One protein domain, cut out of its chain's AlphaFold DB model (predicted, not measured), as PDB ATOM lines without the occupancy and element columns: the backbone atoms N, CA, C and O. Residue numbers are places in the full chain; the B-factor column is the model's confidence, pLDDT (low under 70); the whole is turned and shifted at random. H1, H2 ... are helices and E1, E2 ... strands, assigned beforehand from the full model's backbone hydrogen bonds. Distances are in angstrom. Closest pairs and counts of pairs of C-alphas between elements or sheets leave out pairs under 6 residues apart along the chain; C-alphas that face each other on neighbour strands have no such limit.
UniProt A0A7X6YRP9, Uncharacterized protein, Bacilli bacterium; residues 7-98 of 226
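Overview. This is residues 7 to 98 of the 226 residues of an uncharacterized protein of Bacilli bacterium (UniProt A0A7X6YRP9). A twisted sheet of four strands forms the middle layer, with helices on both faces: H2 covers its inner strands on one face, while the short H1 and the longer H3 pack on the other face, towards opposite edges of the sheet. The helices run along the strands, and the long link between E3 and H2 makes one end of the longest axis. The printed part has 92 residues, with three named helices and four named strands in the order H1 E1 E2 E3 H2 E4 H3. The sheet runs E1 E2 E3 E4 and is mixed, and the class is mixed, helices and strands. The whole is compact, with a radius of gyration of the C-alphas of 13.1 A and spans of 40 by 29 by 18 A.

Arrangement. E1, residues 16 to 22, E2, residues 31 to 37, and E3, residues 40 to 46, form a meander, each strand the antiparallel neighbour of the one before. In the hairpin of E1 and E2, N 18 and O 34 are within hydrogen-bond range at 2.8 A; in the hairpin of E2 and E3, N 35 and O 42 are at 2.8 A. E4, residues 75 to 80, is parallel to E3 at 20 degrees, with N 43 and O 76 at 2.8 A. H2, residues 58 to 71, has a height over the sheet of 9.5 A and lies over E3 and, only just, E2, with 3 of its C-alphas falling on E2. Its closest C-alphas to E3 are those of Tyr 68 and Cys 41, 7.3 A apart. E3, H2 and E4 form a strand-helix-strand unit, two parallel neighbour strands with a helix between, with a right-handed crossover. On the opposite face, H3, residues 83 to 97, lies over E4 at a height of 9.0 A; the closest C-alphas, of Leu 86 and Val 80, are 5.7 A apart. On the same face as H3, H1, residues 7 to 12, lies over E1 but only just not over E2, with 4 C-alphas falling on E1 and 2 on E2; its closest pair with E1 is the C-alphas of Val 7 and Leu 17, 7.1 A apart. H1 and H3 are near each other, with 6 pairs of C-alphas within 10 A. These helices on both faces give three layers. In H1, H2 and H3 every O i to N i+4 pair is within hydrogen-bond range.

Along the chain. H1 begins at C-alpha 7, (-30.680, 50.260, -113.817). E1 is 17.9 A long, E2 19.9 A, E3 19.6 A and E4 16.3 A. H2 is 20.1 A long. H3 is 21.4 A long and ends at C-alpha 97, (-48.082, 50.913, -103.150).

Size, cuts and confidence. The two C-alphas farthest apart, of Glu 53 and Ser 98, are 40.4 A apart. The printed part has no cut. The link from E3 to H2, 11 residues, is long. The mean pLDDT of the printed part is 94.7, and no printed residue is under 70.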
ATOM      1  N   VAL A   7     -31.315  50.375-115.138       96.62
ATOM      2  CA  VAL A   7     -30.680  50.260-113.817       96.62
ATOM      3  C   VAL A   7     -30.430  51.643-113.234       96.62
ATOM      4  O   VAL A   7     -30.957  51.952-112.172       96.62
ATOM      5  N   SER A   8     -29.740  52.513-113.974       96.06
ATOM      6  CA  SER A   8     -29.446  53.883-113.541       96.06
ATOM      7  C   SER A   8     -30.718  54.674-113.231       96.06
ATOM      8  O   SER A   8     -30.757  55.440-112.269       96.06
ATOM      9  N   THR A   9     -31.773  54.494-114.033       96.31
ATOM     10  CA  THR A   9     -33.062  55.166-113.810       96.31
ATOM     11  C   THR A   9     -33.707  54.698-112.506       96.31
ATOM     12  O   THR A   9     -34.181  55.523-111.729       96.31
ATOM     13  N   LEU A  10     -33.715  53.392-112.239       97.00
ATOM     14  CA  LEU A  10     -34.312  52.831-111.027       97.00
ATOM     15  C   LEU A  10     -33.481  53.153-109.777       97.00
ATOM     16  O   LEU A  10     -34.050  53.547-108.762       97.00
ATOM     17  N   GLU A  11     -32.154  53.124-109.855       97.12
ATOM     18  CA  GLU A  11     -31.281  53.527-108.744       97.12
ATOM     19  C   GLU A  11     -31.486  54.993-108.337       97.12
ATOM     20  O   GLU A  11     -31.552  55.307-107.147       97.12
ATOM     21  N   GLN A  12     -31.695  55.895-109.302       96.06
ATOM     22  CA  GLN A  12     -32.057  57.294-109.027       96.06
ATOM     23  C   GLN A  12     -33.424  57.446-108.341       96.06
ATOM     24  O   GLN A  12     -33.663  58.455-107.681       96.06
ATOM     25  N   ASN A  13     -34.305  56.450-108.472       94.81
ATOM     26  CA  ASN A  13     -35.607  56.385-107.806       94.81
ATOM     27  C   ASN A  13     -35.564  55.560-106.504       94.81
ATOM     28  O   ASN A  13     -36.610  55.197-105.971       94.81
ATOM     29  N   GLY A  14     -34.369  55.275-105.974       95.88
ATOM     30  CA  GLY A  14     -34.187  54.620-104.677       95.88
ATOM     31  C   GLY A  14     -34.313  53.096-104.701       95.88
ATOM     32  O   GLY A  14     -34.341  52.482-103.638       95.88
ATOM     33  N   PHE A  15     -34.368  52.479-105.882       97.94
ATOM     34  CA  PHE A  15     -34.324  51.027-106.017       97.94
ATOM     35  C   PHE A  15     -32.886  50.520-105.962       97.94
ATOM     36  O   PHE A  15     -31.983  51.102-106.558       97.94
ATOM     37  N   LYS A  16     -32.666  49.379-105.316       98.25
ATOM     38  CA  LYS A  16     -31.375  48.688-105.326       98.25
ATOM     39  C   LYS A  16     -31.451  47.465-106.228       98.25
ATOM     40  O   LYS A  16     -32.285  46.594-105.993       98.25
ATOM     41  N   LEU A  17     -30.571  47.365-107.225       98.38
ATOM     42  CA  LEU A  17     -30.464  46.152-108.039       98.38
ATOM     43  C   LEU A  17     -29.979  44.979-107.172       98.38
ATOM     44  O   LEU A  17     -28.957  45.075-106.489       98.38
ATOM     45  N   VAL A  18     -30.715  43.872-107.214       98.06
ATOM     46  CA  VAL A  18     -30.417  42.634-106.481       98.06
ATOM     47  C   VAL A  18     -29.834  41.584-107.414       98.06
ATOM     48  O   VAL A  18     -28.814  40.976-107.099       98.06
ATOM     49  N   GLU A  19     -30.464  41.379-108.569       98.06
ATOM     50  CA  GLU A  19     -30.096  40.315-109.499       98.06
ATOM     51  C   GLU A  19     -30.438  40.709-110.938       98.06
ATOM     52  O   GLU A  19     -31.398  41.440-111.202       98.06
ATOM     53  N   LYS A  20     -29.644  40.193-111.878       97.12
ATOM     54  CA  LYS A  20     -29.915  40.239-113.312       97.12
ATOM     55  C   LYS A  20     -29.856  38.818-113.854       97.12
ATOM     56  O   LYS A  20     -28.827  38.163-113.723       97.12
ATOM     57  N   VAL A  21     -30.928  38.393-114.511       96.94
ATOM     58  CA  VAL A  21     -31.010  37.110-115.214       96.94
ATOM     59  C   VAL A  21     -30.989  37.385-116.712       96.94
ATOM     60  O   VAL A  21     -31.901  38.014-117.250       96.94
ATOM     61  N   GLU A  22     -29.922  36.953-117.381       95.31
ATOM     62  CA  GLU A  22     -29.803  36.987-118.840       95.31
ATOM     63  C   GLU A  22     -30.220  35.625-119.397       95.31
ATOM     64  O   GLU A  22     -29.688  34.601-118.987       95.31
ATOM     65  N   TYR A  23     -31.155  35.607-120.346       93.44
ATOM     66  CA  TYR A  23     -31.685  34.349-120.893       93.44
ATOM     67  C   TYR A  23     -30.831  33.759-122.020       93.44
ATOM     68  O   TYR A  23     -31.062  32.640-122.472       93.44
ATOM     69  N   TYR A  24     -29.880  34.542-122.525       93.50
ATOM     70  CA  TYR A  24     -29.071  34.210-123.687       93.50
ATOM     71  C   TYR A  24     -27.695  34.859-123.566       93.50
ATOM     72  O   TYR A  24     -27.597  36.083-123.469       93.50
ATOM     73  N   ASP A  25     -26.633  34.066-123.695       87.75
ATOM     74  CA  ASP A  25     -25.255  34.560-123.562       87.75
ATOM     75  C   ASP A  25     -24.928  35.692-124.551       87.75
ATOM     76  O   ASP A  25     -24.335  36.714-124.184       87.75
ATOM     77  N   GLU A  26     -25.371  35.533-125.801       87.56
ATOM     78  CA  GLU A  26     -25.071  36.452-126.906       87.56
ATOM     79  C   GLU A  26     -26.064  37.614-127.056       87.56
ATOM     80  O   GLU A  26     -25.825  38.536-127.838       87.56
ATOM     81  N   VAL A  27     -27.189  37.601-126.332       85.31
ATOM     82  CA  VAL A  27     -28.250  38.607-126.489       85.31
ATOM     83  C   VAL A  27     -28.362  39.439-125.223       85.31
ATOM     84  O   VAL A  27     -29.003  39.061-124.252       85.31
ATOM     85  N   LYS A  28     -27.750  40.625-125.259       84.81
ATOM     86  CA  LYS A  28     -27.731  41.552-124.119       84.81
ATOM     87  C   LYS A  28     -28.986  42.415-123.992       84.81
ATOM     88  O   LYS A  28     -29.116  43.126-123.001       84.81
ATOM     89  N   ASP A  29     -29.904  42.364-124.960       89.06
ATOM     90  CA  ASP A  29     -31.166  43.113-124.942       89.06
ATOM     91  C   ASP A  29     -32.370  42.284-124.475       89.06
ATOM     92  O   ASP A  29     -33.483  42.741-124.688       89.06
ATOM     93  N   MET A  30     -32.177  41.111-123.853       94.62
ATOM     94  CA  MET A  30     -33.248  40.267-123.299       94.62
ATOM     95  C   MET A  30     -32.870  39.742-121.912       94.62
ATOM     96  O   MET A  30     -32.041  38.841-121.784       94.62
ATOM     97  N   TYR A  31     -33.475  40.301-120.871       96.69
ATOM     98  CA  TYR A  31     -33.139  39.955-119.491       96.69
ATOM     99  C   TYR A  31     -34.260  40.340-118.528       96.69
ATOM    100  O   TYR A  31     -35.129  41.153-118.852       96.69
ATOM    101  N   THR A  32     -34.193  39.793-117.321       98.38
ATOM    102  CA  THR A  32     -35.008  40.218-116.184       98.38
ATOM    103  C   THR A  32     -34.109  40.832-115.118       98.38
ATOM    104  O   THR A  32     -33.046  40.298-114.805       98.38
ATOM    105  N   LEU A  33     -34.526  41.973-114.578       98.50
ATOM    106  CA  LEU A  33     -33.875  42.649-113.461       98.50
ATOM    107  C   LEU A  33     -34.768  42.574-112.230       98.50
ATOM    108  O   LEU A  33     -35.977  42.773-112.330       98.50
ATOM    109  N   PHE A  34     -34.151  42.346-111.079       98.62
ATOM    110  CA  PHE A  34     -34.819  42.285-109.789       98.62
ATOM    111  C   PHE A  34     -34.293  43.409-108.909       98.62
ATOM    112  O   PHE A  34     -33.088  43.496-108.663       98.62
ATOM    113  N   PHE A  35     -35.193  44.258-108.433       98.56
ATOM    114  CA  PHE A  35     -34.878  45.393-107.578       98.56
ATOM    115  C   PHE A  35     -35.579  45.274-106.229       98.56
ATOM    116  O   PHE A  35     -36.676  44.727-106.143       98.56
ATOM    117  N   GLU A  36     -34.954  45.824-105.196       97.88
ATOM    118  CA  GLU A  36     -35.486  45.933-103.838       97.88
ATOM    119  C   GLU A  36     -35.690  47.407-103.461       97.88
ATOM    120  O   GLU A  36     -34.836  48.249-103.760       97.88
ATOM    121  N   GLN A  37     -36.804  47.703-102.788       96.12
ATOM    122  CA  GLN A  37     -37.100  48.995-102.164       96.12
ATOM    123  C   GLN A  37     -38.064  48.791-100.989       96.12
ATOM    124  O   GLN A  37     -39.136  48.223-101.175       96.12
ATOM    125  N   ASP A  38     -37.695  49.255 -99.791       91.56
ATOM    126  CA  ASP A  38     -38.546  49.246 -98.588       91.56
ATOM    127  C   ASP A  38     -39.271  47.906 -98.336       91.56
ATOM    128  O   ASP A  38     -40.485  47.866 -98.170       91.56
ATOM    129  N   HIS A  39     -38.519  46.795 -98.347       93.25
ATOM    130  CA  HIS A  39     -39.017  45.413 -98.181       93.25
ATOM    131  C   HIS A  39     -39.925  44.876 -99.304       93.25
ATOM    132  O   HIS A  39     -40.380  43.730 -99.237       93.25
ATOM    133  N   ASN A  40     -40.115  45.652-100.368       96.75
ATOM    134  CA  ASN A  40     -40.820  45.257-101.580       96.75
ATOM    135  C   ASN A  40     -39.843  44.968-102.722       96.75
ATOM    136  O   ASN A  40     -38.683  45.395-102.718       96.75
ATOM    137  N   CYS A  41     -40.338  44.255-103.730       97.88
ATOM    138  CA  CYS A  41     -39.607  43.943-104.944       97.88
ATOM    139  C   CYS A  41     -40.290  44.514-106.189       97.88
ATOM    140  O   CYS A  41     -41.511  44.449-106.354       97.88
ATOM    141  N   LEU A  42     -39.461  45.023-107.099       98.50
ATOM    142  CA  LEU A  42     -39.832  45.385-108.457       98.50
ATOM    143  C   LEU A  42     -39.052  44.507-109.442       98.50
ATOM    144  O   LEU A  42     -37.823  44.545-109.490       98.50
ATOM    145  N   ILE A  43     -39.772  43.746-110.259       98.69
ATOM    146  CA  ILE A  43     -39.208  42.928-111.334       98.69
ATOM    147  C   ILE A  43     -39.460  43.622-112.675       98.69
ATOM    148  O   ILE A  43     -40.603  43.924-113.025       98.69
ATOM    149  N   ILE A  44     -38.403  43.828-113.458       98.56
ATOM    150  CA  ILE A  44     -38.488  44.386-114.810       98.56
ATOM    151  C   ILE A  44     -38.050  43.351-115.832       98.56
ATOM    152  O   ILE A  44     -36.894  42.935-115.860       98.56
ATOM    153  N   ASP A  45     -38.966  43.000-116.723       98.50
ATOM    154  CA  ASP A  45     -38.686  42.175-117.885       98.50
ATOM    155  C   ASP A  45     -38.415  43.036-119.104       98.50
ATOM    156  O   ASP A  45     -39.328  43.639-119.675       98.50
ATOM    157  N   TYR A  46     -37.164  43.056-119.541       97.56
ATOM    158  CA  TYR A  46     -36.772  43.805-120.718       97.56
ATOM    159  C   TYR A  46     -36.785  42.910-121.956       97.56
ATOM    160  O   TYR A  46     -36.013  41.955-122.052       97.56
ATOM    161  N   ASN A  47     -37.668  43.224-122.915       95.81
ATOM    162  CA  ASN A  47     -37.753  42.593-124.246       95.81
ATOM    163  C   ASN A  47     -37.900  41.058-124.279       95.81
ATOM    164  O   ASN A  47     -37.766  40.446-125.340       95.81
ATOM    165  N   ILE A  48     -38.250  40.417-123.164       96.50
ATOM    166  CA  ILE A  48     -38.341  38.951-123.070       96.50
ATOM    167  C   ILE A  48     -39.449  38.335-123.943       96.50
ATOM    168  O   ILE A  48     -39.485  37.126-124.124       96.50
ATOM    169  N   CYS A  49     -40.361  39.144-124.491       97.00
ATOM    170  CA  CYS A  49     -41.408  38.692-125.411       97.00
ATOM    171  C   CYS A  49     -40.932  38.596-126.867       97.00
ATOM    172  O   CYS A  49     -41.699  38.203-127.745       97.00
ATOM    173  N   LYS A  50     -39.692  38.999-127.162       94.75
ATOM    174  CA  LYS A  50     -39.107  38.889-128.499       94.75
ATOM    175  C   LYS A  50     -38.853  37.414-128.819       94.75
ATOM    176  O   LYS A  50     -38.154  36.720-128.082       94.75
ATOM    177  N   MET A  51     -39.407  36.941-129.935       92.19
ATOM    178  CA  MET A  51     -39.167  35.575-130.403       92.19
ATOM    179  C   MET A  51     -37.687  35.364-130.725       92.19
ATOM    180  O   MET A  51     -37.089  36.130-131.484       92.19
ATOM    181  N   LYS A  52     -37.120  34.301-130.160       92.62
ATOM    182  CA  LYS A  52     -35.775  33.805-130.437       92.62
ATOM    183  C   LYS A  52     -35.786  32.293-130.259       92.62
ATOM    184  O   LYS A  52     -36.418  31.802-129.335       92.62
ATOM    185  N   GLU A  53     -35.082  31.596-131.144       90.75
ATOM    186  CA  GLU A  53     -34.881  30.153-131.054       90.75
ATOM    187  C   GLU A  53     -33.432  29.846-130.628       90.75
ATOM    188  O   GLU A  53     -32.506  30.469-131.169       90.75
ATOM    189  N   PRO A  54     -33.218  28.913-129.681       92.25
ATOM    190  CA  PRO A  54     -34.255  28.281-128.853       92.25
ATOM    191  C   PRO A  54     -34.946  29.299-127.921       92.25
ATOM    192  O   PRO A  54     -34.334  30.303-127.546       92.25
ATOM    193  N   ILE A  55     -36.210  29.066-127.555       94.44
ATOM    194  CA  ILE A  55     -36.859  29.829-126.469       94.44
ATOM    195  C   ILE A  55     -36.157  29.547-125.130       94.44
ATOM    196  O   ILE A  55     -35.547  28.489-124.968       94.44
ATOM    197  N   PHE A  56     -36.194  30.500-124.197       93.88
ATOM    198  CA  PHE A  56     -35.523  30.349-122.902       93.88
ATOM    199  C   PHE A  56     -36.228  29.342-121.981       93.88
ATOM    200  O   PHE A  56     -37.386  28.985-122.198       93.88
ATOM    201  N   ASP A  57     -35.535  28.876-120.937       91.88
ATOM    202  CA  ASP A  57     -36.113  27.930-119.977       91.88
ATOM    203  C   ASP A  57     -37.214  28.596-119.138       91.88
ATOM    204  O   ASP A  57     -36.980  29.452-118.278       91.88
ATOM    205  N   TYR A  58     -38.453  28.179-119.383       91.62
ATOM    206  CA  TYR A  58     -39.611  28.715-118.685       91.62
ATOM    207  C   TYR A  58     -39.687  28.294-117.213       91.62
ATOM    208  O   TYR A  58     -40.284  28.995-116.389       91.62
ATOM    209  N   SER A  59     -39.083  27.162-116.863       88.56
ATOM    210  CA  SER A  59     -39.017  26.683-115.485       88.56
ATOM    211  C   SER A  59     -38.066  27.548-114.669       88.56
ATOM    212  O   SER A  59     -38.414  27.955-113.567       88.56
ATOM    213  N   GLU A  60     -36.899  27.912-115.204       89.81
ATOM    214  CA  GLU A  60     -35.996  28.871-114.545       89.81
ATOM    215  C   GLU A  60     -36.693  30.220-114.314       89.81
ATOM    216  O   GLU A  60     -36.715  30.743-113.198       89.81
ATOM    217  N   TYR A  61     -37.360  30.730-115.351       94.56
ATOM    218  CA  TYR A  61     -38.124  31.973-115.306       94.56
ATOM    219  C   TYR A  61     -39.229  31.976-114.229       94.56
ATOM    220  O   TYR A  61     -39.409  32.969-113.515       94.56
ATOM    221  N   THR A  62     -39.994  30.884-114.115       93.56
ATOM    222  CA  THR A  62     -41.078  30.763-113.124       93.56
ATOM    223  C   THR A  62     -40.532  30.554-111.713       93.56
ATOM    224  O   THR A  62     -41.006  31.216-110.793       93.56
ATOM    225  N   ASN A  63     -39.475  29.753-111.546       91.56
ATOM    226  CA  ASN A  63     -38.820  29.537-110.250       91.56
ATOM    227  C   ASN A  63     -38.256  30.835-109.671       91.56
ATOM    228  O   ASN A  63     -38.512  31.148-108.510       91.56
ATOM    229  N   LYS A  64     -37.576  31.645-110.491       94.38
ATOM    230  CA  LYS A  64     -37.078  32.957-110.056       94.38
ATOM    231  C   LYS A  64     -38.198  33.907-109.655       94.38
ATOM    232  O   LYS A  64     -38.053  34.658-108.700       94.38
ATOM    233  N   GLN A  65     -39.343  33.865-110.333       95.12
ATOM    234  CA  GLN A  65     -40.487  34.643-109.870       95.12
ATOM    235  C   GLN A  65     -40.988  34.165-108.507       95.12
ATOM    236  O   GLN A  65     -41.211  34.991-107.626       95.12
ATOM    237  N   ASN A  66     -41.188  32.858-108.354       95.62
ATOM    238  CA  ASN A  66     -41.722  32.255-107.137       95.62
ATOM    239  C   ASN A  66     -40.821  32.562-105.929       95.62
ATOM    240  O   ASN A  66     -41.323  32.961-104.881       95.62
ATOM    241  N   GLU A  67     -39.497  32.477-106.112       95.44
ATOM    242  CA  GLU A  67     -38.489  32.854-105.112       95.44
ATOM    243  C   GLU A  67     -38.713  34.287-104.599       95.44
ATOM    244  O   GLU A  67     -38.819  34.520-103.393       95.44
ATOM    245  N   TYR A  68     -38.837  35.257-105.508       97.44
ATOM    246  CA  TYR A  68     -38.980  36.670-105.143       97.44
ATOM    247  C   TYR A  68     -40.379  37.012-104.614       97.44
ATOM    248  O   TYR A  68     -40.494  37.815-103.690       97.44
ATOM    249  N   MET A  69     -41.427  36.367-105.132       96.62
ATOM    250  CA  MET A  69     -42.793  36.484-104.605       96.62
ATOM    251  C   MET A  69     -42.888  36.033-103.151       96.62
ATOM    252  O   MET A  69     -43.612  36.636-102.368       96.62
ATOM    253  N   PHE A  70     -42.157  34.979-102.786       94.62
ATOM    254  CA  PHE A  70     -42.149  34.468-101.421       94.62
ATOM    255  C   PHE A  70     -41.268  35.295-100.475       94.62
ATOM    256  O   PHE A  70     -41.572  35.413 -99.287       94.62
ATOM    257  N   LYS A  71     -40.168  35.855-100.992       95.94
ATOM    258  CA  LYS A  71     -39.152  36.558-100.200       95.94
ATOM    259  C   LYS A  71     -39.574  37.952 -99.726       95.94
ATOM    260  O   LYS A  71     -39.156  38.352 -98.641       95.94
ATOM    261  N   TYR A  72     -40.322  38.700-100.534       96.56
ATOM    262  CA  TYR A  72     -40.664  40.103-100.264       96.56
ATOM    263  C   TYR A  72     -42.124  40.267 -99.839       96.56
ATOM    264  O   TYR A  72     -42.952  39.404-100.117       96.56
ATOM    265  N   GLU A  73     -42.446  41.378 -99.168       94.62
ATOM    266  CA  GLU A  73     -43.822  41.645 -98.719       94.62
ATOM    267  C   GLU A  73     -44.772  41.832 -99.903       94.62
ATOM    268  O   GLU A  73     -45.853  41.245 -99.940       94.62
ATOM    269  N   GLN A  74     -44.346  42.613-100.895       95.88
ATOM    270  CA  GLN A  74     -45.028  42.770-102.173       95.88
ATOM    271  C   GLN A  74     -44.004  42.689-103.300       95.88
ATOM    272  O   GLN A  74     -42.907  43.241-103.207       95.88
ATOM    273  N   CYS A  75     -44.354  42.002-104.385       97.81
ATOM    274  CA  CYS A  75     -43.473  41.823-105.532       97.81
ATOM    275  C   CYS A  75     -44.218  42.134-106.835       97.81
ATOM    276  O   CYS A  75     -44.936  41.297-107.380       97.81
ATOM    277  N   TYR A  76     -44.030  43.337-107.368       98.25
ATOM    278  CA  TYR A  76     -44.662  43.769-108.616       98.25
ATOM    279  C   TYR A  76     -43.756  43.512-109.819       98.25
ATOM    280  O   TYR A  76     -42.535  43.619-109.727       98.25
ATOM    281  N   ARG A  77     -44.346  43.186-110.973       98.50
ATOM    282  CA  ARG A  77     -43.597  42.838-112.191       98.50
ATOM    283  C   ARG A  77     -44.133  43.556-113.420       98.50
ATOM    284  O   ARG A  77     -45.346  43.598-113.635       98.50
ATOM    285  N   PHE A  78     -43.237  44.077-114.254       98.44
ATOM    286  CA  PHE A  78     -43.595  44.842-115.448       98.44
ATOM    287  C   PHE A  78     -42.753  44.454-116.660       98.44
ATOM    288  O   PHE A  78     -41.570  44.140-116.549       98.44
ATOM    289  N   TYR A  79     -43.373  44.527-117.837       98.12
ATOM    290  CA  TYR A  79     -42.694  44.378-119.119       98.12
ATOM    291  C   TYR A  79     -42.300  45.742-119.684       98.12
ATOM    292  O   TYR A  79     -43.153  46.625-119.799       98.12
ATOM    293  N   VAL A  80     -41.050  45.870-120.129       96.94
ATOM    294  CA  VAL A  80     -40.481  47.096-120.697       96.94
ATOM    295  C   VAL A  80     -39.822  46.802-122.048       96.94
ATOM    296  O   VAL A  80     -39.053  45.850-122.187       96.94
ATOM    297  N   LYS A  81     -40.088  47.638-123.061       94.75
ATOM    298  CA  LYS A  81     -39.336  47.655-124.340       94.75
ATOM    299  C   LYS A  81     -38.847  49.049-124.755       94.75
ATOM    300  O   LYS A  81     -38.083  49.183-125.713       94.75
ATOM    301  N   ASN A  82     -39.315  50.104-124.096       94.19
ATOM    302  CA  ASN A  82     -38.957  51.493-124.376       94.19
ATOM    303  C   ASN A  82     -39.078  52.348-123.100       94.19
ATOM    304  O   ASN A  82     -39.539  51.858-122.071       94.19
ATOM    305  N   ASP A  83     -38.656  53.613-123.172       93.56
ATOM    306  CA  ASP A  83     -38.672  54.515-122.010       93.56
ATOM    307  C   ASP A  83     -40.096  54.787-121.492       93.56
ATOM    308  O   ASP A  83     -40.294  54.899-120.289       93.56
ATOM    309  N   GLU A  84     -41.089  54.827-122.386       93.19
ATOM    310  CA  GLU A  84     -42.500  55.013-122.026       93.19
ATOM    311  C   GLU A  84     -43.016  53.858-121.152       93.19
ATOM    312  O   GLU A  84     -43.640  54.095-120.123       93.19
ATOM    313  N   ASP A  85     -42.707  52.604-121.501       95.19
ATOM    314  CA  ASP A  85     -43.074  51.449-120.677       95.19
ATOM    315  C   ASP A  85     -42.404  51.502-119.291       95.19
ATOM    316  O   ASP A  85     -43.023  51.107-118.304       95.19
ATOM    317  N   LEU A  86     -41.156  51.983-119.203       95.75
ATOM    318  CA  LEU A  86     -40.443  52.128-117.927       95.75
ATOM    319  C   LEU A  86     -41.080  53.212-117.047       95.75
ATOM    320  O   LEU A  86     -41.269  53.005-115.850       95.75
ATOM    321  N   GLU A  87     -41.438  54.350-117.640       93.94
ATOM    322  CA  GLU A  87     -42.142  55.434-116.950       93.94
ATOM    323  C   GLU A  87     -43.518  54.970-116.454       93.94
ATOM    324  O   GLU A  87     -43.857  55.184-115.288       93.94
ATOM    325  N   ILE A  88     -44.274  54.247-117.287       92.88
ATOM    326  CA  ILE A  88     -45.557  53.645-116.897       92.88
ATOM    327  C   ILE A  88     -45.366  52.645-115.754       92.88
ATOM    328  O   ILE A  88     -46.156  52.656-114.810       92.88
ATOM    329  N   ALA A  89     -44.336  51.796-115.808       95.81
ATOM    330  CA  ALA A  89     -44.054  50.820-114.757       95.81
ATOM    331  C   ALA A  89     -43.790  51.503-113.407       95.81
ATOM    332  O   ALA A  89     -44.382  51.111-112.405       95.81
ATOM    333  N   LEU A  90     -42.974  52.561-113.388       94.50
ATOM    334  CA  LEU A  90     -42.668  53.340-112.184       94.50
ATOM    335  C   LEU A  90     -43.899  54.035-111.597       94.50
ATOM    336  O   LEU A  90     -44.149  53.940-110.395       94.50
ATOM    337  N   VAL A  91     -44.685  54.712-112.437       93.25
ATOM    338  CA  VAL A  91     -45.924  55.368-111.992       93.25
ATOM    339  C   VAL A  91     -46.898  54.330-111.440       93.25
ATOM    340  O   VAL A  91     -47.428  54.508-110.348       93.25
ATOM    341  N   THR A  92     -47.084  53.216-112.150       93.12
ATOM    342  CA  THR A  92     -48.004  52.151-111.728       93.12
ATOM    343  C   THR A  92     -47.551  51.506-110.423       93.12
ATOM    344  O   THR A  92     -48.377  51.300-109.544       93.12
ATOM    345  N   TYR A  93     -46.257  51.222-110.260       95.00
ATOM    346  CA  TYR A  93     -45.697  50.681-109.020       95.00
ATOM    347  C   TYR A  93     -46.001  51.584-107.817       95.00
ATOM    348  O   TYR A  93     -46.553  51.118-106.823       95.00
ATOM    349  N   ASN A  94     -45.734  52.887-107.936       92.12
ATOM    350  CA  ASN A  94     -46.002  53.845-106.862       92.12
ATOM    351  C   ASN A  94     -47.500  53.953-106.536       92.12
ATOM    352  O   ASN A  94     -47.873  54.010-105.366       92.12
ATOM    353  N   THR A  95     -48.366  53.928-107.552       90.69
ATOM    354  CA  THR A  95     -49.826  53.908-107.363       90.69
ATOM    355  C   THR A  95     -50.309  52.611-106.712       90.69
ATOM    356  O   THR A  95     -51.249  52.621-105.925       90.69
ATOM    357  N   LEU A  96     -49.686  51.471-107.011       91.69
ATOM    358  CA  LEU A  96     -50.045  50.203-106.379       91.69
ATOM    359  C   LEU A  96     -49.621  50.158-104.908       91.69
ATOM    360  O   LEU A  96     -50.352  49.595-104.097       91.69
ATOM    361  N   LEU A  97     -48.512  50.800-104.544       89.62
ATOM    362  CA  LEU A  97     -48.082  50.913-103.150       89.62
ATOM    363  C   LEU A  97     -48.881  51.934-102.334       89.62
ATOM    364  O   LEU A  97     -48.943  51.811-101.110       89.62
ATOM    365  N   SER A  98     -49.496  52.934-102.969       83.50
ATOM    366  CA  SER A  98     -50.271  53.928-102.231       83.50
ATOM    367  C   SER A  98     -51.510  53.300-101.574       83.50
ATOM    368  O   SER A  98     -52.152  52.375-102.089       83.50
TER     369      SER A  98